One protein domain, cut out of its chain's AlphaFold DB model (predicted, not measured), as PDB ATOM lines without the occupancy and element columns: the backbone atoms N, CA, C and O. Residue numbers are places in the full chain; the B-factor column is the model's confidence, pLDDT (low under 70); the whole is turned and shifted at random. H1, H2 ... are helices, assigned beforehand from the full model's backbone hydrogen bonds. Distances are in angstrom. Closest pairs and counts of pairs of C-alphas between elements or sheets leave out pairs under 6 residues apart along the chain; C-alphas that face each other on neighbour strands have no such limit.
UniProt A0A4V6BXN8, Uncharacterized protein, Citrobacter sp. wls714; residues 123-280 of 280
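Overview. This is residues 123 to 280 of the 280 residues of an uncharacterized protein of Citrobacter sp. wls714 (UniProt A0A4V6BXN8). What is the main picture? A long, slender body is built along one helix, H8: H7 folds back beside one part of it, H1 runs the opposite way beside another, and H3 crosses H1 and H8. What makes it? Its 158 printed residues have eight named helices, H1 to H8, and no named strand: all helix. How compact is it? It is loose, with a radius of gyration of the C-alphas of 19.2 A, spanning 66 by 32 by 18 A.

Along the chain. Where is the longest helix? H8 is residues 242 to 278, 54.2 A, ending at C-alpha (317.270, 363.350, 260.783). Where are the others? H1 is residues 123 to 152, 43.0 A, beginning at C-alpha (322.723, 361.595, 247.863). H5 is 194 to 210, 24.0 A, and H7 222 to 237, 22.3 A. The shorter ones are H2, 164 to 167, H3, 171 to 180, H4, 187 to 191, and H6, 212 to 215.

Arrangement. What touches H8? Among others H1, opposite ways at a shallow tilt of 7 degrees, the closest C-alphas, Ser 135 and Val 271, 5.9 A apart. H7 and H8 form a hairpin at 22 degrees, with H8's residues 244 to 255 alone touching; C-alphas 236 and 244 come closest, 5.2 A. H3 touches H8's residues 266 to 270 alone at a steep tilt of 66 degrees, closest at C-alphas 171 and 270, 4.7 A. Where are the rest? H3 only just touches H5 and H6, each with 3 pairs of C-alphas within 8 A; H2 touches H7, and H4 touches H1. How are the backbones? Every O i to N i+4 pair is within hydrogen-bond range in H3, H5, H7 and H8; H1 has 25 of 26, H4 0 of 1 but 1 of 2 at i+3, and H2 and H6 are too short.

Size, cuts and confidence. How far does it reach? The farthest C-alphas, Ala 123 and Asp 241, are 65.7 A apart. Is it unbroken and sure? The printed part has no cut; the link H1 to H2 is long, and pLDDT is under 70 at residues 151 to 162, 182 and 237 to 240.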
ATOM      1  N   ALA A 123     322.698 360.431 246.981       86.62
ATOM      2  CA  ALA A 123     322.723 361.595 247.863       86.62
ATOM      3  C   ALA A 123     322.007 361.302 249.192       86.62
ATOM      4  O   ALA A 123     322.580 361.556 250.251       86.62
ATOM      5  N   GLN A 124     320.817 360.690 249.137       88.81
ATOM      6  CA  GLN A 124     320.072 360.258 250.326       88.81
ATOM      7  C   GLN A 124     320.862 359.242 251.156       88.81
ATOM      8  O   GLN A 124     321.018 359.423 252.359       88.81
ATOM      9  N   ASN A 125     321.441 358.224 250.514       90.62
ATOM     10  CA  ASN A 125     322.251 357.216 251.196       90.62
ATOM     11  C   ASN A 125     323.472 357.832 251.894       90.62
ATOM     12  O   ASN A 125     323.810 357.431 253.004       90.62
ATOM     13  N   LEU A 126     324.151 358.795 251.261       91.38
ATOM     14  CA  LEU A 126     325.297 359.484 251.865       91.38
ATOM     15  C   LEU A 126     324.880 360.349 253.059       91.38
ATOM     16  O   LEU A 126     325.604 360.394 254.054       91.38
ATOM     17  N   GLU A 127     323.727 361.013 252.975       92.12
ATOM     18  CA  GLU A 127     323.154 361.764 254.092       92.12
ATOM     19  C   GLU A 127     322.775 360.831 255.250       92.12
ATOM     20  O   GLU A 127     323.177 361.069 256.390       92.12
ATOM     21  N   ASP A 128     322.076 359.731 254.968       91.56
ATOM     22  CA  ASP A 128     321.706 358.720 255.959       91.56
ATOM     23  C   ASP A 128     322.926 358.150 256.681       91.56
ATOM     24  O   ASP A 128     322.935 358.054 257.911       91.56
ATOM     25  N   LEU A 129     323.973 357.832 255.920       91.94
ATOM     26  CA  LEU A 129     325.223 357.295 256.440       91.94
ATOM     27  C   LEU A 129     325.971 358.323 257.294       91.94
ATOM     28  O   LEU A 129     326.578 357.965 258.307       91.94
ATOM     29  N   TYR A 130     325.893 359.607 256.931       93.25
ATOM     30  CA  TYR A 130     326.413 360.683 257.768       93.25
ATOM     31  C   TYR A 130     325.677 360.763 259.105       93.25
ATOM     32  O   TYR A 130     326.320 360.816 260.154       93.25
ATOM     33  N   TRP A 131     324.342 360.732 259.083       93.44
ATOM     34  CA  TRP A 131     323.526 360.754 260.298       93.44
ATOM     35  C   TRP A 131     323.825 359.569 261.220       93.44
ATOM     36  O   TRP A 131     323.937 359.750 262.436       93.44
ATOM     37  N   GLU A 132     323.995 358.371 260.661       92.06
ATOM     38  CA  GLU A 132     324.387 357.179 261.420       92.06
ATOM     39  C   GLU A 132     325.776 357.332 262.047       92.06
ATOM     40  O   GLU A 132     325.939 357.079 263.244       92.06
ATOM     41  N   ASN A 133     326.764 357.809 261.281       92.94
ATOM     42  CA  ASN A 133     328.110 358.051 261.798       92.94
ATOM     43  C   ASN A 133     328.113 359.124 262.900       92.94
ATOM     44  O   ASN A 133     328.762 358.940 263.927       92.94
ATOM     45  N   LEU A 134     327.357 360.214 262.730       93.88
ATOM     46  CA  LEU A 134     327.231 361.271 263.736       93.88
ATOM     47  C   LEU A 134     326.593 360.744 265.029       93.88
ATOM     48  O   LEU A 134     327.109 360.990 266.116       93.88
ATOM     49  N   SER A 135     325.502 359.985 264.921       93.56
ATOM     50  CA  SER A 135     324.845 359.354 266.072       93.56
ATOM     51  C   SER A 135     325.793 358.401 266.814       93.56
ATOM     52  O   SER A 135     325.890 358.432 268.045       93.56
ATOM     53  N   ALA A 136     326.579 357.618 266.066       92.44
ATOM     54  CA  ALA A 136     327.607 356.752 266.628       92.44
ATOM     55  C   ALA A 136     328.721 357.547 267.337       92.44
ATOM     56  O   ALA A 136     329.163 357.128 268.407       92.44
ATOM     57  N   LEU A 137     329.146 358.698 266.797       92.94
ATOM     58  CA  LEU A 137     330.157 359.567 267.421       92.94
ATOM     59  C   LEU A 137     329.653 360.128 268.750       92.94
ATOM     60  O   LEU A 137     330.358 360.065 269.760       92.94
ATOM     61  N   VAL A 138     328.399 360.585 268.780       94.31
ATOM     62  CA  VAL A 138     327.743 361.037 270.012       94.31
ATOM     63  C   VAL A 138     327.725 359.920 271.053       94.31
ATOM     64  O   VAL A 138     328.144 360.138 272.187       94.31
ATOM     65  N   ALA A 139     327.306 358.709 270.681       93.31
ATOM     66  CA  ALA A 139     327.301 357.564 271.591       93.31
ATOM     67  C   ALA A 139     328.716 357.181 272.073       93.31
ATOM     68  O   ALA A 139     328.913 356.901 273.258       93.31
ATOM     69  N   SER A 140     329.706 357.215 271.177       91.94
ATOM     70  CA  SER A 140     331.107 356.900 271.473       91.94
ATOM     71  C   SER A 140     331.712 357.837 272.519       91.94
ATOM     72  O   SER A 140     332.500 357.388 273.354       91.94
ATOM     73  N   ASN A 141     331.305 359.110 272.550       91.81
ATOM     74  CA  ASN A 141     331.756 360.055 273.572       91.81
ATOM     75  C   ASN A 141     331.408 359.598 274.995       91.81
ATOM     76  O   ASN A 141     332.254 359.683 275.885       91.81
ATOM     77  N   TYR A 142     330.213 359.039 275.207       92.81
ATOM     78  CA  TYR A 142     329.816 358.496 276.511       92.81
ATOM     79  C   TYR A 142     330.571 357.213 276.862       92.81
ATOM     80  O   TYR A 142     331.002 357.046 278.003       92.81
ATOM     81  N   VAL A 143     330.767 356.317 275.889       89.94
ATOM     82  CA  VAL A 143     331.509 355.059 276.093       89.94
ATOM     83  C   VAL A 143     332.976 355.338 276.415       89.94
ATOM     84  O   VAL A 143     333.513 354.786 277.372       89.94
ATOM     85  N   SER A 144     333.610 356.232 275.654       87.44
ATOM     86  CA  SER A 144     335.003 356.638 275.858       87.44
ATOM     87  C   SER A 144     335.192 357.291 277.222       87.44
ATOM     88  O   SER A 144     336.162 356.997 277.917       87.44
ATOM     89  N   HIS A 145     334.237 358.124 277.643       86.00
ATOM     90  CA  HIS A 145     334.247 358.724 278.975       86.00
ATOM     91  C   HIS A 145     334.088 357.682 280.083       86.00
ATOM     92  O   HIS A 145     334.842 357.697 281.047       86.00
ATOM     93  N   ALA A 146     333.176 356.719 279.931       83.44
ATOM     94  CA  ALA A 146     333.012 355.629 280.893       83.44
ATOM     95  C   ALA A 146     334.260 354.732 280.993       83.44
ATOM     96  O   ALA A 146     334.654 354.347 282.093       83.44
ATOM     97  N   ALA A 147     334.909 354.427 279.867       82.25
ATOM     98  CA  ALA A 147     336.157 353.664 279.842       82.25
ATOM     99  C   ALA A 147     337.314 354.440 280.490       82.25
ATOM    100  O   ALA A 147     338.081 353.873 281.268       82.25
ATOM    101  N   TRP A 148     337.414 355.747 280.215       81.31
ATOM    102  CA  TRP A 148     338.363 356.630 280.891       81.31
ATOM    103  C   TRP A 148     338.144 356.618 282.406       81.31
ATOM    104  O   TRP A 148     339.113 356.488 283.148       81.31
ATOM    105  N   LEU A 149     336.891 356.663 282.870       72.75
ATOM    106  CA  LEU A 149     336.580 356.552 284.296       72.75
ATOM    107  C   LEU A 149     337.084 355.231 284.879       72.75
ATOM    108  O   LEU A 149     337.853 355.249 285.830       72.75
ATOM    109  N   ALA A 150     336.724 354.096 284.277       71.81
ATOM    110  CA  ALA A 150     337.105 352.775 284.781       71.81
ATOM    111  C   ALA A 150     338.628 352.535 284.827       71.81
ATOM    112  O   ALA A 150     339.122 351.852 285.724       71.81
ATOM    113  N   ASN A 151     339.382 353.091 283.875       68.44
ATOM    114  CA  ASN A 151     340.838 352.929 283.824       68.44
ATOM    115  C   ASN A 151     341.570 353.843 284.814       68.44
ATOM    116  O   ASN A 151     342.619 353.468 285.330       68.44
ATOM    117  N   ASN A 152     341.023 355.027 285.105       63.50
ATOM    118  CA  ASN A 152     341.624 355.956 286.068       63.50
ATOM    119  C   ASN A 152     341.178 355.706 287.518       63.50
ATOM    120  O   ASN A 152     341.679 356.371 288.417       63.50
ATOM    121  N   THR A 153     340.285 354.740 287.772       56.50
ATOM    122  CA  THR A 153     339.963 354.263 289.133       56.50
ATOM    123  C   THR A 153     340.779 353.076 289.608       56.50
ATOM    124  O   THR A 153     340.747 352.758 290.791       56.50
ATOM    125  N   THR A 154     341.441 352.356 288.704       49.72
ATOM    126  CA  THR A 154     341.945 351.006 288.994       49.72
ATOM    127  C   THR A 154     343.453 350.926 289.211       49.72
ATOM    128  O   THR A 154     343.924 349.852 289.581       49.72
ATOM    129  N   TYR A 155     344.216 352.009 289.006       42.22
ATOM    130  CA  TYR A 155     345.677 351.888 288.916       42.22
ATOM    131  C   TYR A 155     346.524 352.888 289.708       42.22
ATOM    132  O   TYR A 155     347.725 352.664 289.826       42.22
ATOM    133  N   ASP A 156     345.960 353.951 290.281       41.56
ATOM    134  CA  ASP A 156     346.776 354.891 291.051       41.56
ATOM    135  C   ASP A 156     345.992 355.446 292.239       41.56
ATOM    136  O   ASP A 156     344.862 355.903 292.086       41.56
ATOM    137  N   ASN A 157     346.606 355.427 293.423       43.97
ATOM    138  CA  ASN A 157     346.059 355.902 294.704       43.97
ATOM    139  C   ASN A 157     345.830 357.430 294.741       43.97
ATOM    140  O   ASN A 157     345.727 358.034 295.808       43.97
ATOM    141  N   ASN A 158     345.776 358.081 293.581       46.19
ATOM    142  CA  ASN A 158     345.427 359.477 293.460       46.19
ATOM    143  C   ASN A 158     343.915 359.599 293.305       46.19
ATOM    144  O   ASN A 158     343.343 359.208 292.297       46.19
ATOM    145  N   LEU A 159     343.295 360.190 294.320       50.84
ATOM    146  CA  LEU A 159     341.925 360.699 294.389       50.84
ATOM    147  C   LEU A 159     341.538 361.532 293.141       50.84
ATOM    148  O   LEU A 159     341.509 362.766 293.192       50.84
ATOM    149  N   VAL A 160     341.240 360.895 292.001       50.62
ATOM    150  CA  VAL A 160     340.796 361.590 290.770       50.62
ATOM    151  C   VAL A 160     339.393 362.190 290.958       50.62
ATOM    152  O   VAL A 160     339.013 363.137 290.265       50.62
ATOM    153  N   TYR A 161     338.636 361.731 291.954       57.50
ATOM    154  CA  TYR A 161     337.255 362.141 292.193       57.50
ATOM    155  C   TYR A 161     337.069 363.318 293.152       57.50
ATOM    156  O   TYR A 161     336.150 363.333 293.960       57.50
ATOM    157  N   LYS A 162     337.886 364.366 293.036       60.34
ATOM    158  CA  LYS A 162     337.631 365.587 293.823       60.34
ATOM    159  C   LYS A 162     336.410 366.385 293.352       60.34
ATOM    160  O   LYS A 162     335.985 367.298 294.050       60.34
ATOM    161  N   ASP A 163     335.871 366.083 292.169       75.62
ATOM    162  CA  ASP A 163     334.685 366.759 291.637       75.62
ATOM    163  C   ASP A 163     333.842 365.806 290.785       75.62
ATOM    164  O   ASP A 163     333.998 365.708 289.562       75.62
ATOM    165  N   TYR A 164     332.920 365.100 291.440       78.81
ATOM    166  CA  TYR A 164     332.061 364.115 290.781       78.81
ATOM    167  C   TYR A 164     331.113 364.756 289.757       78.81
ATOM    168  O   TYR A 164     330.606 364.087 288.857       78.81
ATOM    169  N   ARG A 165     330.904 366.076 289.824       83.25
ATOM    170  CA  ARG A 165     330.062 366.806 288.865       83.25
ATOM    171  C   ARG A 165     330.638 366.801 287.450       83.25
ATOM    172  O   ARG A 165     329.866 366.787 286.495       83.25
ATOM    173  N   LYS A 166     331.968 366.763 287.304       82.38
ATOM    174  CA  LYS A 166     332.658 366.716 285.997       82.38
ATOM    175  C   LYS A 166     332.539 365.369 285.294       82.38
ATOM    176  O   LYS A 166     332.874 365.248 284.120       82.38
ATOM    177  N   LEU A 167     332.078 364.349 286.011       84.56
ATOM    178  CA  LEU A 167     331.890 363.016 285.459       84.56
ATOM    179  C   LEU A 167     330.594 362.896 284.659       84.56
ATOM    180  O   LEU A 167     330.450 361.959 283.872       84.56
ATOM    181  N   TYR A 168     329.654 363.819 284.854       90.44
ATOM    182  CA  TYR A 168     328.448 363.884 284.050       90.44
ATOM    183  C   TYR A 168     328.723 364.616 282.735       90.44
ATOM    184  O   TYR A 168     329.260 365.722 282.736       90.44
ATOM    185  N   ILE A 169     328.316 364.005 281.624       93.81
ATOM    186  CA  ILE A 169     328.346 364.621 280.299       93.81
ATOM    187  C   ILE A 169     326.930 365.067 279.953       93.81
ATOM    188  O   ILE A 169     326.005 364.248 279.929       93.81
ATOM    189  N   THR A 170     326.759 366.351 279.644       95.31
ATOM    190  CA  THR A 170     325.480 366.868 279.149       95.31
ATOM    191  C   THR A 170     325.241 366.422 277.699       95.31
ATOM    192  O   THR A 170     326.204 366.244 276.941       95.31
ATOM    193  N   PRO A 171     323.976 366.281 277.257       97.12
ATOM    194  CA  PRO A 171     323.673 366.052 275.846       97.12
ATOM    195  C   PRO A 171     324.312 367.093 274.919       97.12
ATOM    196  O   PRO A 171     324.800 366.749 273.842       97.12
ATOM    197  N   TYR A 172     324.346 368.361 275.348       96.81
ATOM    198  CA  TYR A 172     324.950 369.452 274.587       96.81
ATOM    199  C   TYR A 172     326.441 369.222 274.324       96.81
ATOM    200  O   TYR A 172     326.879 369.303 273.174       96.81
ATOM    201  N   ASP A 173     327.207 368.891 275.363       94.62
ATOM    202  CA  ASP A 173     328.657 368.704 275.256       94.62
ATOM    203  C   ASP A 173     329.009 367.476 274.413       94.62
ATOM    204  O   ASP A 173     329.910 367.540 273.575       94.62
ATOM    205  N   ALA A 174     328.262 366.375 274.570       95.00
ATOM    206  CA  ALA A 174     328.471 365.162 273.782       95.00
ATOM    207  C   ALA A 174     328.260 365.396 272.280       95.00
ATOM    208  O   ALA A 174     329.053 364.917 271.463       95.00
ATOM    209  N   ILE A 175     327.207 366.137 271.921       96.19
ATOM    210  CA  ILE A 175     326.910 366.483 270.528       96.19
ATOM    211  C   ILE A 175     327.951 367.459 269.992       96.19
ATOM    212  O   ILE A 175     328.480 367.241 268.906       96.19
ATOM    213  N   ASN A 176     328.280 368.516 270.737       94.88
ATOM    214  CA  ASN A 176     329.233 369.514 270.262       94.88
ATOM    215  C   ASN A 176     330.620 368.898 270.030       94.88
ATOM    216  O   ASN A 176     331.225 369.129 268.987       94.88
ATOM    217  N   LYS A 177     331.063 368.017 270.934       92.88
ATOM    218  CA  LYS A 177     332.304 367.259 270.769       92.88
ATOM    219  C   LYS A 177     332.274 366.356 269.532       92.88
ATOM    220  O   LYS A 177     333.230 366.355 268.765       92.88
ATOM    221  N   ALA A 178     331.174 365.639 269.294       93.31
ATOM    222  CA  ALA A 178     331.021 364.809 268.095       93.31
ATOM    223  C   ALA A 178     331.060 365.626 266.787       93.31
ATOM    224  O   ALA A 178     331.512 365.121 265.767       93.31
ATOM    225  N   LEU A 179     330.610 366.884 266.811       92.75
ATOM    226  CA  LEU A 179     330.659 367.792 265.657       92.75
ATOM    227  C   LEU A 179     332.050 368.396 265.411       92.75
ATOM    228  O   LEU A 179     332.304 368.892 264.311       92.75
ATOM    229  N   ASP A 180     332.906 368.420 266.432       88.88
ATOM    230  CA  ASP A 180     334.294 368.884 266.347       88.88
ATOM    231  C   ASP A 180     335.248 367.734 265.962       88.88
ATOM    232  O   ASP A 180     336.291 367.956 265.340       88.88
ATOM    233  N   GLU A 181     334.884 366.491 266.288       80.50
ATOM    234  CA  GLU A 181     335.625 365.292 265.907       80.50
ATOM    235  C   GLU A 181     335.432 364.965 264.418       80.50
ATOM    236  O   GLU A 181     334.366 364.565 263.962       80.50
ATOM    237  N   ASN A 182     336.515 365.044 263.643       68.69
ATOM    238  CA  ASN A 182     336.531 364.639 262.231       68.69
ATOM    239  C   ASN A 182     336.699 363.115 262.030       68.69
ATOM    240  O   ASN A 182     337.110 362.660 260.958       68.69
ATOM    241  N   ALA A 183     336.424 362.316 263.065       71.38
ATOM    242  CA  ALA A 183     336.634 360.876 263.055       71.38
ATOM    243  C   ALA A 183     335.510 360.138 262.301       71.38
ATOM    244  O   ALA A 183     334.328 360.431 262.452       71.38
ATOM    245  N   ASN A 184     335.880 359.130 261.508       75.62
ATOM    246  CA  ASN A 184     334.925 358.225 260.868       75.62
ATOM    247  C   ASN A 184     334.858 356.937 261.698       75.62
ATOM    248  O   ASN A 184     335.801 356.143 261.654       75.62
ATOM    249  N   LEU A 185     333.771 356.726 262.444       76.69
ATOM    250  CA  LEU A 185     333.561 355.472 263.180       76.69
ATOM    251  C   LEU A 185     333.210 354.323 262.237       76.69
ATOM    252  O   LEU A 185     333.604 353.184 262.475       76.69
ATOM    253  N   ILE A 186     332.499 354.629 261.152       76.94
ATOM    254  CA  ILE A 186     332.122 353.654 260.130       76.94
ATOM    255  C   ILE A 186     333.008 353.872 258.901       76.94
ATOM    256  O   ILE A 186     333.164 354.989 258.412       76.94
ATOM    257  N   SER A 187     333.609 352.801 258.376       76.44
ATOM    258  CA  SER A 187     334.534 352.873 257.233       76.44
ATOM    259  C   SER A 187     333.902 353.488 255.982       76.44
ATOM    260  O   SER A 187     334.580 354.207 255.247       76.44
ATOM    261  N   SER A 188     332.607 353.255 255.768       74.12
ATOM    262  CA  SER A 188     331.818 353.820 254.674       74.12
ATOM    263  C   SER A 188     331.647 355.342 254.766       74.12
ATOM    264  O   SER A 188     331.452 355.988 253.739       74.12
ATOM    265  N   ALA A 189     331.814 355.941 255.952       79.25
ATOM    266  CA  ALA A 189     331.701 357.386 256.153       79.25
ATOM    267  C   ALA A 189     332.891 358.175 255.580       79.25
ATOM    268  O   ALA A 189     332.812 359.390 255.407       79.25
ATOM    269  N   LYS A 190     333.985 357.488 255.219       82.44
ATOM    270  CA  LYS A 190     335.185 358.106 254.630       82.44
ATOM    271  C   LYS A 190     334.916 358.841 253.317       82.44
ATOM    272  O   LYS A 190     335.635 359.782 253.008       82.44
ATOM    273  N   ASN A 191     333.907 358.409 252.562       83.12
ATOM    274  CA  ASN A 191     333.609 358.942 251.232       83.12
ATOM    275  C   ASN A 191     332.519 360.022 251.244       83.12
ATOM    276  O   ASN A 191     332.082 360.456 250.180       83.12
ATOM    277  N   ILE A 192     332.050 360.440 252.424       87.25
ATOM    278  CA  ILE A 192     331.033 361.485 252.539       87.25
ATOM    279  C   ILE A 192     331.665 362.835 252.170       87.25
ATOM    280  O   ILE A 192     332.652 363.215 252.806       87.25
ATOM    281  N   PRO A 193     331.102 363.581 251.200       89.31
ATOM    282  CA  PRO A 193     331.622 364.887 250.811       89.31
ATOM    283  C   PRO A 193     331.621 365.902 251.961       89.31
ATOM    284  O   PRO A 193     330.650 366.000 252.718       89.31
ATOM    285  N   ASP A 194     332.666 366.729 252.034       88.44
ATOM    286  CA  ASP A 194     332.786 367.777 253.057       88.44
ATOM    287  C   ASP A 194     331.652 368.807 252.986       88.44
ATOM    288  O   ASP A 194     331.228 369.328 254.014       88.44
ATOM    289  N   SER A 195     331.121 369.088 251.793       89.56
ATOM    290  CA  SER A 195     329.977 369.993 251.627       89.56
ATOM    291  C   SER A 195     328.738 369.482 252.366       89.56
ATOM    292  O   SER A 195     328.165 370.215 253.167       89.56
ATOM    293  N   LEU A 196     328.384 368.207 252.167       91.00
ATOM    294  CA  LEU A 196     327.249 367.565 252.834       91.00
ATOM    295  C   LEU A 196     327.452 367.529 254.353       91.00
ATOM    296  O   LEU A 196     326.557 367.892 255.115       91.00
ATOM    297  N   ARG A 197     328.661 367.159 254.790       90.25
ATOM    298  CA  ARG A 197     329.063 367.181 256.202       90.25
ATOM    299  C   ARG A 197     328.859 368.564 256.820       90.25
ATOM    300  O   ARG A 197     328.259 368.680 257.886       90.25
ATOM    301  N   ASN A 198     329.350 369.607 256.159       91.38
ATOM    302  CA  ASN A 198     329.271 370.980 256.650       91.38
ATOM    303  C   ASN A 198     327.829 371.492 256.703       91.38
ATOM    304  O   ASN A 198     327.464 372.143 257.685       91.38
ATOM    305  N   ASP A 199     327.007 371.166 255.706       92.62
ATOM    306  CA  ASP A 199     325.592 371.548 255.674       92.62
ATOM    307  C   ASP A 199     324.810 370.901 256.821       92.62
ATOM    308  O   ASP A 199     324.115 371.596 257.574       92.62
ATOM    309  N   ILE A 200     324.989 369.592 257.033       93.56
ATOM    310  CA  ILE A 200     324.352 368.885 258.149       93.56
ATOM    311  C   ILE A 200     324.880 369.417 259.484       93.56
ATOM    312  O   ILE A 200     324.089 369.754 260.366       93.56
ATOM    313  N   ASN A 201     326.196 369.589 259.636       93.88
ATOM    314  CA  ASN A 201     326.785 370.129 260.864       93.88
ATOM    315  C   ASN A 201     326.266 371.523 261.192       93.88
ATOM    316  O   ASN A 201     325.972 371.810 262.350       93.88
ATOM    317  N   LYS A 202     326.105 372.388 260.190       94.44
ATOM    318  CA  LYS A 202     325.518 373.714 260.371       94.44
ATOM    319  C   LYS A 202     324.077 373.616 260.881       94.44
ATOM    320  O   LYS A 202     323.742 374.296 261.852       94.44
ATOM    321  N   LYS A 203     323.256 372.740 260.286       94.56
ATOM    322  CA  LYS A 203     321.870 372.477 260.721       94.56
ATOM    323  C   LYS A 203     321.826 371.967 262.164       94.56
ATOM    324  O   LYS A 203     321.061 372.491 262.977       94.56
ATOM    325  N   VAL A 204     322.679 370.999 262.507       96.06
ATOM    326  CA  VAL A 204     322.764 370.449 263.866       96.06
ATOM    327  C   VAL A 204     323.223 371.518 264.853       96.06
ATOM    328  O   VAL A 204     322.556 371.705 265.864       96.06
ATOM    329  N   ARG A 205     324.288 372.279 264.566       95.75
ATOM    330  CA  ARG A 205     324.778 373.356 265.451       95.75
ATOM    331  C   ARG A 205     323.723 374.428 265.692       95.75
ATOM    332  O   ARG A 205     323.570 374.882 266.824       95.75
ATOM    333  N   GLN A 206     322.972 374.814 264.661       96.31
ATOM    334  CA  GLN A 206     321.869 375.760 264.812       96.31
ATOM    335  C   GLN A 206     320.824 375.221 265.799       96.31
ATOM    336  O   GLN A 206     320.515 375.879 266.792       96.31
ATOM    337  N   LYS A 207     320.327 374.000 265.569       96.56
ATOM    338  CA  LYS A 207     319.303 373.378 266.419       96.56
ATOM    339  C   LYS A 207     319.801 373.098 267.833       96.56
ATOM    340  O   LYS A 207     319.048 373.252 268.792       96.56
ATOM    341  N   LEU A 208     321.067 372.724 267.970       96.19
ATOM    342  CA  LEU A 208     321.734 372.512 269.246       96.19
ATOM    343  C   LEU A 208     321.774 373.807 270.067       96.19
ATOM    344  O   LEU A 208     321.461 373.792 271.255       96.19
ATOM    345  N   ASN A 209     322.096 374.935 269.429       95.75
ATOM    346  CA  ASN A 209     322.111 376.242 270.083       95.75
ATOM    347  C   ASN A 209     320.704 376.734 270.449       95.75
ATOM    348  O   ASN A 209     320.525 377.257 271.546       95.75
ATOM    349  N   GLU A 210     319.702 376.511 269.590       96.31
ATOM    350  CA  GLU A 210     318.288 376.808 269.891       96.31
ATOM    351  C   GLU A 210     317.788 376.050 271.136       96.31
ATOM    352  O   GLU A 210     316.986 376.579 271.901       96.31
ATOM    353  N   ASN A 211     318.290 374.832 271.373       96.31
ATOM    354  CA  ASN A 211     317.879 373.962 272.482       96.31
ATOM    355  C   ASN A 211     318.897 373.913 273.635       96.31
ATOM    356  O   ASN A 211     318.800 373.055 274.517       96.31
ATOM    357  N   LYS A 212     319.875 374.828 273.661       96.00
ATOM    358  CA  LYS A 212     320.978 374.804 274.632       96.00
ATOM    359  C   LYS A 212     320.495 374.813 276.083       96.00
ATOM    360  O   LYS A 212     321.049 374.095 276.907       96.00
ATOM    361  N   SER A 213     319.457 375.588 276.394       93.50
ATOM    362  CA  SER A 213     318.896 375.689 277.750       93.50
ATOM    363  C   SER A 213     318.270 374.392 278.263       93.50
ATOM    364  O   SER A 213     318.083 374.265 279.463       93.50
ATOM    365  N   ILE A 214     317.943 373.449 277.379       93.75
ATOM    366  CA  ILE A 214     317.352 372.151 277.733       93.75
ATOM    367  C   ILE A 214     318.433 371.065 277.710       93.75
ATOM    368  O   ILE A 214     318.444 370.171 278.549       93.75
ATOM    369  N   LEU A 215     319.359 371.146 276.751       95.31
ATOM    370  CA  LEU A 215     320.380 370.126 276.513       95.31
ATOM    371  C   LEU A 215     321.650 370.309 277.351       95.31
ATOM    372  O   LEU A 215     322.435 369.373 277.451       95.31
ATOM    373  N   ASN A 216     321.877 371.492 277.924       95.75
ATOM    374  CA  ASN A 216     323.059 371.802 278.730       95.75
ATOM    375  C   ASN A 216     322.700 371.986 280.213       95.75
ATOM    376  O   ASN A 216     323.035 373.001 280.827       95.75
ATOM    377  N   VAL A 217     321.940 371.040 280.765       92.44
ATOM    378  CA  VAL A 217     321.432 371.091 282.142       92.44
ATOM    379  C   VAL A 217     321.699 369.763 282.841       92.44
ATOM    380  O   VAL A 217     321.668 368.700 282.224       92.44
ATOM    381  N   TYR A 218     321.984 369.835 284.141       91.31
ATOM    382  CA  TYR A 218     322.141 368.658 284.991       91.31
ATOM    383  C   TYR A 218     320.773 368.073 285.373       91.31
ATOM    384  O   TYR A 218     319.830 368.838 285.556       91.31
ATOM    385  N   PRO A 219     320.654 366.747 285.565       91.62
ATOM    386  CA  PRO A 219     319.399 366.129 285.977       91.62
ATOM    387  C   PRO A 219     318.856 366.708 287.289       91.62
ATOM    388  O   PRO A 219     319.620 367.103 288.175       91.62
ATOM    389  N   ASP A 220     317.535 366.681 287.457       89.38
ATOM    390  CA  ASP A 220     316.899 367.139 288.691       89.38
ATOM    391  C   ASP A 220     317.454 366.404 289.916       89.38
ATOM    392  O   ASP A 220     317.601 365.178 289.943       89.38
ATOM    393  N   GLY A 221     317.808 367.175 290.945       88.44
ATOM    394  CA  GLY A 221     318.400 366.651 292.177       88.44
ATOM    395  C   GLY A 221     319.845 366.151 292.046       88.44
ATOM    396  O   GLY A 221     320.407 365.729 293.059       88.44
ATOM    397  N   PHE A 222     320.474 366.235 290.864       92.44
ATOM    398  CA  PHE A 222     321.857 365.792 290.642       92.44
ATOM    399  C   PHE A 222     322.836 366.481 291.593       92.44
ATOM    400  O   PHE A 222     323.568 365.808 292.314       92.44
ATOM    401  N   TYR A 223     322.792 367.816 291.666       89.38
ATOM    402  CA  TYR A 223     323.667 368.590 292.549       89.38
ATOM    403  C   TYR A 223     323.520 368.191 294.017       89.38
ATOM    404  O   TYR A 223     324.522 367.972 294.693       89.38
ATOM    405  N   ASN A 224     322.283 368.050 294.497       89.69
ATOM    406  CA  ASN A 224     322.016 367.675 295.885       89.69
ATOM    407  C   ASN A 224     322.526 366.260 296.184       89.69
ATOM    408  O   ASN A 224     323.142 366.022 297.223       89.69
ATOM    409  N   ARG A 225     322.301 365.315 295.263       89.06
ATOM    410  CA  ARG A 225     322.743 363.927 295.421       89.06
ATOM    411  C   ARG A 225     324.265 363.812 295.403       89.06
ATOM    412  O   ARG A 225     324.811 363.135 296.262       89.06
ATOM    413  N   VAL A 226     324.929 364.493 294.473       89.25
ATOM    414  CA  VAL A 226     326.394 364.499 294.372       89.25
ATOM    415  C   VAL A 226     327.020 365.175 295.589       89.25
ATOM    416  O   VAL A 226     327.835 364.550 296.253       89.25
ATOM    417  N   SER A 227     326.566 366.376 295.959       87.94
ATOM    418  CA  SER A 227     327.132 367.120 297.098       87.94
ATOM    419  C   SER A 227     326.943 366.379 298.428       87.94
ATOM    420  O   SER A 227     327.843 366.351 299.257       87.94
ATOM    421  N   SER A 228     325.782 365.742 298.638       86.12
ATOM    422  CA  SER A 228     325.540 364.947 299.855       86.12
ATOM    423  C   SER A 228     326.388 363.677 299.921       86.12
ATOM    424  O   SER A 228     326.781 363.264 301.009       86.12
ATOM    425  N   SER A 229     326.682 363.054 298.779       85.44
ATOM    426  CA  SER A 229     327.616 361.933 298.702       85.44
ATOM    427  C   SER A 229     329.069 362.387 298.893       85.44
ATOM    428  O   SER A 229     329.792 361.721 299.622       85.44
ATOM    429  N   GLU A 230     329.471 363.528 298.324       84.19
ATOM    430  CA  GLU A 230     330.797 364.137 298.526       84.19
ATOM    431  C   GLU A 230     331.065 364.450 300.004       84.19
ATOM    432  O   GLU A 230     332.117 364.088 300.519       84.19
ATOM    433  N   MET A 231     330.101 365.055 300.708       82.81
ATOM    434  CA  MET A 231     330.223 365.337 302.147       82.81
ATOM    435  C   MET A 231     330.436 364.059 302.967       82.81
ATOM    436  O   MET A 231     331.346 363.998 303.783       82.81
ATOM    437  N   LYS A 232     329.647 363.008 302.702       80.94
ATOM    438  CA  LYS A 232     329.793 361.719 303.400       80.94
ATOM    439  C   LYS A 232     331.151 361.068 303.153       80.94
ATOM    440  O   LYS A 232     331.704 360.460 304.056       80.94
ATOM    441  N   LEU A 233     331.676 361.175 301.934       81.56
ATOM    442  CA  LEU A 233     332.989 360.635 301.587       81.56
ATOM    443  C   LEU A 233     334.119 361.392 302.294       81.56
ATOM    444  O   LEU A 233     335.035 360.755 302.805       81.56
ATOM    445  N   GLN A 234     334.014 362.720 302.411       79.81
ATOM    446  CA  GLN A 234     334.967 363.526 303.185       79.81
ATOM    447  C   GLN A 234     334.996 363.149 304.670       79.81
ATOM    448  O   GLN A 234     336.070 363.164 305.271       79.81
ATOM    449  N   ASP A 235     333.848 362.793 305.254       77.06
ATOM    450  CA  ASP A 235     333.775 362.327 306.644       77.06
ATOM    451  C   ASP A 235     334.532 360.996 306.831       77.06
ATOM    452  O   ASP A 235     335.208 360.807 307.842       77.06
ATOM    453  N   TYR A 236     334.479 360.093 305.840       77.50
ATOM    454  CA  TYR A 236     335.201 358.814 305.871       77.50
ATOM    455  C   TYR A 236     336.703 358.952 305.576       77.50
ATOM    456  O   TYR A 236     337.503 358.243 306.181       77.50
ATOM    457  N   GLU A 237     337.111 359.882 304.704       67.94
ATOM    458  CA  GLU A 237     338.527 360.160 304.394       67.94
ATOM    459  C   GLU A 237     339.333 360.659 305.609       67.94
ATOM    460  O   GLU A 237     340.555 360.525 305.641       67.94
ATOM    461  N   GLN A 238     338.666 361.240 306.610       66.81
ATOM    462  CA  GLN A 238     339.301 361.744 307.834       66.81
ATOM    463  C   GLN A 238     339.464 360.671 308.925       66.81
ATOM    464  O   GLN A 238     340.091 360.940 309.954       66.81
ATOM    465  N   SER A 239     338.916 359.469 308.722       66.50
ATOM    466  CA  SER A 239     338.944 358.376 309.694       66.50
ATOM    467  C   SER A 239     340.048 357.355 309.398       66.50
ATOM    468  O   SER A 239     340.308 357.005 308.252       66.50
ATOM    469  N   ASN A 240     340.684 356.840 310.455       69.00
ATOM    470  CA  ASN A 240     341.670 355.752 310.378       69.00
ATOM    471  C   ASN A 240     341.046 354.361 310.633       69.00
ATOM    472  O   ASN A 240     341.781 353.379 310.755       69.00
ATOM    473  N   ASP A 241     339.717 354.263 310.765       81.19
ATOM    474  CA  ASP A 241     339.020 352.987 310.961       81.19
ATOM    475  C   ASP A 241     338.897 352.214 309.636       81.19
ATOM    476  O   ASP A 241     338.484 352.746 308.605       81.19
ATOM    477  N   MET A 242     339.211 350.918 309.670       75.19
ATOM    478  CA  MET A 242     339.053 350.010 308.533       75.19
ATOM    479  C   MET A 242     337.593 349.925 308.059       75.19
ATOM    480  O   MET A 242     337.349 349.753 306.864       75.19
ATOM    481  N   ALA A 243     336.623 350.074 308.969       80.25
ATOM    482  CA  ALA A 243     335.207 350.142 308.612       80.25
ATOM    483  C   ALA A 243     334.882 351.394 307.778       80.25
ATOM    484  O   ALA A 243     334.138 351.306 306.801       80.25
ATOM    485  N   ASP A 244     335.487 352.536 308.106       78.06
ATOM    486  CA  ASP A 244     335.278 353.793 307.384       78.06
ATOM    487  C   ASP A 244     335.966 353.792 306.014       78.06
ATOM    488  O   ASP A 244     335.391 354.280 305.041       78.06
ATOM    489  N   VAL A 245     337.124 353.132 305.882       74.25
ATOM    490  CA  VAL A 245     337.760 352.882 304.574       74.25
ATOM    491  C   VAL A 245     336.850 352.044 303.666       74.25
ATOM    492  O   VAL A 245     336.669 352.366 302.489       74.25
ATOM    493  N   MET A 246     336.228 350.989 304.207       76.81
ATOM    494  CA  MET A 246     335.275 350.154 303.464       76.81
ATOM    495  C   MET A 246     334.033 350.961 303.039       76.81
ATOM    496  O   MET A 246     333.620 350.897 301.878       76.81
ATOM    497  N   ASN A 247     333.476 351.768 303.951       81.38
ATOM    498  CA  ASN A 247     332.328 352.643 303.684       81.38
ATOM    499  C   ASN A 247     332.642 353.714 302.628       81.38
ATOM    500  O   ASN A 247     331.784 354.026 301.799       81.38
ATOM    501  N   SER A 248     333.868 354.246 302.626       77.69
ATOM    502  CA  SER A 248     334.336 355.191 301.609       77.69
ATOM    503  C   SER A 248     334.302 354.557 300.217       77.69
ATOM    504  O   SER A 248     333.609 355.055 299.329       77.69
ATOM    505  N   HIS A 249     334.910 353.378 300.042       76.94
ATOM    506  CA  HIS A 249     334.889 352.664 298.760       76.94
ATOM    507  C   HIS A 249     333.472 352.313 298.278       76.94
ATOM    508  O   HIS A 249     333.165 352.427 297.085       76.94
ATOM    509  N   GLU A 250     332.579 351.895 299.179       79.56
ATOM    510  CA  GLU A 250     331.175 351.658 298.826       79.56
ATOM    511  C   GLU A 250     330.458 352.951 298.407       79.56
ATOM    512  O   GLU A 250     329.688 352.949 297.437       79.56
ATOM    513  N   GLY A 251     330.743 354.066 299.083       81.38
ATOM    514  CA  GLY A 251     330.236 355.392 298.745       81.38
ATOM    515  C   GLY A 251     330.699 355.869 297.364       81.38
ATOM    516  O   GLY A 251     329.861 356.281 296.555       81.38
ATOM    517  N   GLU A 252     331.992 355.735 297.054       79.75
ATOM    518  CA  GLU A 252     332.583 356.081 295.753       79.75
ATOM    519  C   GLU A 252     331.962 355.258 294.621       79.75
ATOM    520  O   GLU A 252     331.607 355.777 293.555       79.75
ATOM    521  N   ARG A 253     331.767 353.956 294.860       80.25
ATOM    522  CA  ARG A 253     331.109 353.064 293.904       80.25
ATOM    523  C   ARG A 253     329.645 353.447 293.700       80.25
ATOM    524  O   ARG A 253     329.160 353.440 292.570       80.25
ATOM    525  N   SER A 254     328.939 353.801 294.773       85.12
ATOM    526  CA  SER A 254     327.532 354.211 294.736       85.12
ATOM    527  C   SER A 254     327.322 355.493 293.924       85.12
ATOM    528  O   SER A 254     326.471 355.520 293.028       85.12
ATOM    529  N   ILE A 255     328.128 356.535 294.165       85.56
ATOM    530  CA  ILE A 255     328.039 357.788 293.399       85.56
ATOM    531  C   ILE A 255     328.464 357.592 291.937       85.56
ATOM    532  O   ILE A 255     327.786 358.087 291.036       85.56
ATOM    533  N   SER A 256     329.504 356.793 291.681       81.88
ATOM    534  CA  SER A 256     329.943 356.466 290.317       81.88
ATOM    535  C   SER A 256     328.854 355.729 289.536       81.88
ATOM    536  O   SER A 256     328.552 356.091 288.398       81.88
ATOM    537  N   ASN A 257     328.189 354.750 290.159       85.56
ATOM    538  CA  ASN A 257     327.060 354.034 289.561       85.56
ATOM    539  C   ASN A 257     325.876 354.967 289.266       85.56
ATOM    540  O   ASN A 257     325.251 354.855 288.209       85.56
ATOM    541  N   TYR A 258     325.573 355.898 290.177       90.19
ATOM    542  CA  TYR A 258     324.535 356.907 289.964       90.19
ATOM    543  C   TYR A 258     324.849 357.790 288.749       90.19
ATOM    544  O   TYR A 258     323.996 357.970 287.878       90.19
ATOM    545  N   ILE A 259     326.079 358.296 288.649       89.25
ATOM    546  CA  ILE A 259     326.500 359.145 287.529       89.25
ATOM    547  C   ILE A 259     326.505 358.360 286.222       89.25
ATOM    548  O   ILE A 259     326.026 358.866 285.210       89.25
ATOM    549  N   TYR A 260     326.975 357.114 286.234       88.06
ATOM    550  CA  TYR A 260     326.919 356.234 285.070       88.06
ATOM    551  C   TYR A 260     325.478 356.054 284.565       88.06
ATOM    552  O   TYR A 260     325.216 356.197 283.369       88.06
ATOM    553  N   ALA A 261     324.521 355.829 285.472       91.06
ATOM    554  CA  ALA A 261     323.105 355.755 285.115       91.06
ATOM    555  C   ALA A 261     322.597 357.074 284.503       91.06
ATOM    556  O   ALA A 261     321.922 357.054 283.472       91.06
ATOM    557  N   LYS A 262     322.985 358.225 285.067       94.19
ATOM    558  CA  LYS A 262     322.634 359.545 284.513       94.19
ATOM    559  C   LYS A 262     323.290 359.838 283.167       94.19
ATOM    560  O   LYS A 262     322.645 360.427 282.303       94.19
ATOM    561  N   ASN A 263     324.512 359.375 282.933       93.69
ATOM    562  CA  ASN A 263     325.161 359.464 281.627       93.69
ATOM    563  C   ASN A 263     324.456 358.596 280.578       93.69
ATOM    564  O   ASN A 263     324.351 359.014 279.431       93.69
ATOM    565  N   LYS A 264     323.901 357.439 280.957       93.19
ATOM    566  CA  LYS A 264     323.086 356.614 280.051       93.19
ATOM    567  C   LYS A 264     321.769 357.301 279.663       93.19
ATOM    568  O   LYS A 264     321.367 357.262 278.499       93.19
ATOM    569  N   GLU A 265     321.107 357.956 280.618       94.62
ATOM    570  CA  GLU A 265     319.940 358.809 280.340       94.62
ATOM    571  C   GLU A 265     320.322 359.973 279.405       94.62
ATOM    572  O   GLU A 265     319.673 360.184 278.381       94.62
ATOM    573  N   SER A 266     321.425 360.669 279.702       96.06
ATOM    574  CA  SER A 266     321.979 361.753 278.879       96.06
ATOM    575  C   SER A 266     322.282 361.307 277.445       96.06
ATOM    576  O   SER A 266     321.854 361.955 276.492       96.06
ATOM    577  N   GLN A 267     322.930 360.151 277.281       95.94
ATOM    578  CA  GLN A 267     323.206 359.549 275.977       95.94
ATOM    579  C   GLN A 267     321.923 359.312 275.182       95.94
ATOM    580  O   GLN A 267     321.876 359.600 273.988       95.94
ATOM    581  N   THR A 268     320.880 358.806 275.844       96.06
ATOM    582  CA  THR A 268     319.589 358.537 275.200       96.06
ATOM    583  C   THR A 268     318.976 359.840 274.686       96.06
ATOM    584  O   THR A 268     318.585 359.916 273.526       96.06
ATOM    585  N   ILE A 269     318.994 360.901 275.502       96.38
ATOM    586  CA  ILE A 269     318.518 362.238 275.114       96.38
ATOM    587  C   ILE A 269     319.316 362.792 273.924       96.38
ATOM    588  O   ILE A 269     318.723 363.314 272.979       96.38
ATOM    589  N   ALA A 270     320.647 362.670 273.949       96.62
ATOM    590  CA  ALA A 270     321.522 363.169 272.891       96.62
ATOM    591  C   ALA A 270     321.282 362.448 271.553       96.62
ATOM    592  O   ALA A 270     321.111 363.092 270.516       96.62
ATOM    593  N   VAL A 271     321.216 361.115 271.574       95.00
ATOM    594  CA  VAL A 271     320.961 360.294 270.381       95.00
ATOM    595  C   VAL A 271     319.547 360.532 269.842       95.00
ATOM    596  O   VAL A 271     319.373 360.713 268.636       95.00
ATOM    597  N   ASP A 272     318.537 360.617 270.712       95.50
ATOM    598  CA  ASP A 272     317.162 360.921 270.305       95.50
ATOM    599  C   ASP A 272     317.034 362.312 269.684       95.50
ATOM    600  O   ASP A 272     316.264 362.498 268.739       95.50
ATOM    601  N   PHE A 273     317.789 363.293 270.182       96.06
ATOM    602  CA  PHE A 273     317.848 364.622 269.584       96.06
ATOM    603  C   PHE A 273     318.381 364.562 268.144       96.06
ATOM    604  O   PHE A 273     317.727 365.080 267.239       96.06
ATOM    605  N   ILE A 274     319.496 363.863 267.902       95.81
ATOM    606  CA  ILE A 274     320.049 363.672 266.549       95.81
ATOM    607  C   ILE A 274     319.058 362.928 265.642       95.81
ATOM    608  O   ILE A 274     318.780 363.373 264.528       95.81
ATOM    609  N   ASN A 275     318.444 361.850 266.133       93.00
ATOM    610  CA  ASN A 275     317.466 361.071 265.370       93.00
ATOM    611  C   ASN A 275     316.204 361.874 265.015       93.00
ATOM    612  O   ASN A 275     315.605 361.651 263.962       93.00
ATOM    613  N   LYS A 276     315.782 362.812 265.873       94.12
ATOM    614  CA  LYS A 276     314.682 363.739 265.567       94.12
ATOM    615  C   LYS A 276     315.064 364.720 264.463       94.12
ATOM    616  O   LYS A 276     314.231 364.979 263.602       94.12
ATOM    617  N   LEU A 277     316.300 365.222 264.457       93.25
ATOM    618  CA  LEU A 277     316.788 366.128 263.411       93.25
ATOM    619  C   LEU A 277     316.916 365.451 262.045       93.25
ATOM    620  O   LEU A 277     316.639 366.097 261.040       93.25
ATOM    621  N   LYS A 278     317.265 364.160 262.011       90.75
ATOM    622  CA  LYS A 278     317.270 363.350 260.783       90.75
ATOM    623  C   LYS A 278     315.888 363.294 260.106       90.75
ATOM    624  O   LYS A 278     315.803 363.202 258.891       90.75
ATOM    625  N   LYS A 279     314.801 363.322 260.887       81.62
ATOM    626  CA  LYS A 279     313.416 363.197 260.386       81.62
ATOM    627  C   LYS A 279     312.781 364.524 259.937       81.62
ATOM    628  O   LYS A 279     311.644 364.491 259.470       81.62
ATOM    629  N   GLN A 280     313.452 365.660 260.147       71.75
ATOM    630  CA  GLN A 280     312.971 367.015 259.833       71.75
ATOM    631  C   GLN A 280     313.642 367.565 258.585       71.75
ATOM    632  O   GLN A 280     312.943 368.216 257.789       71.75
TER     633      GLN A 280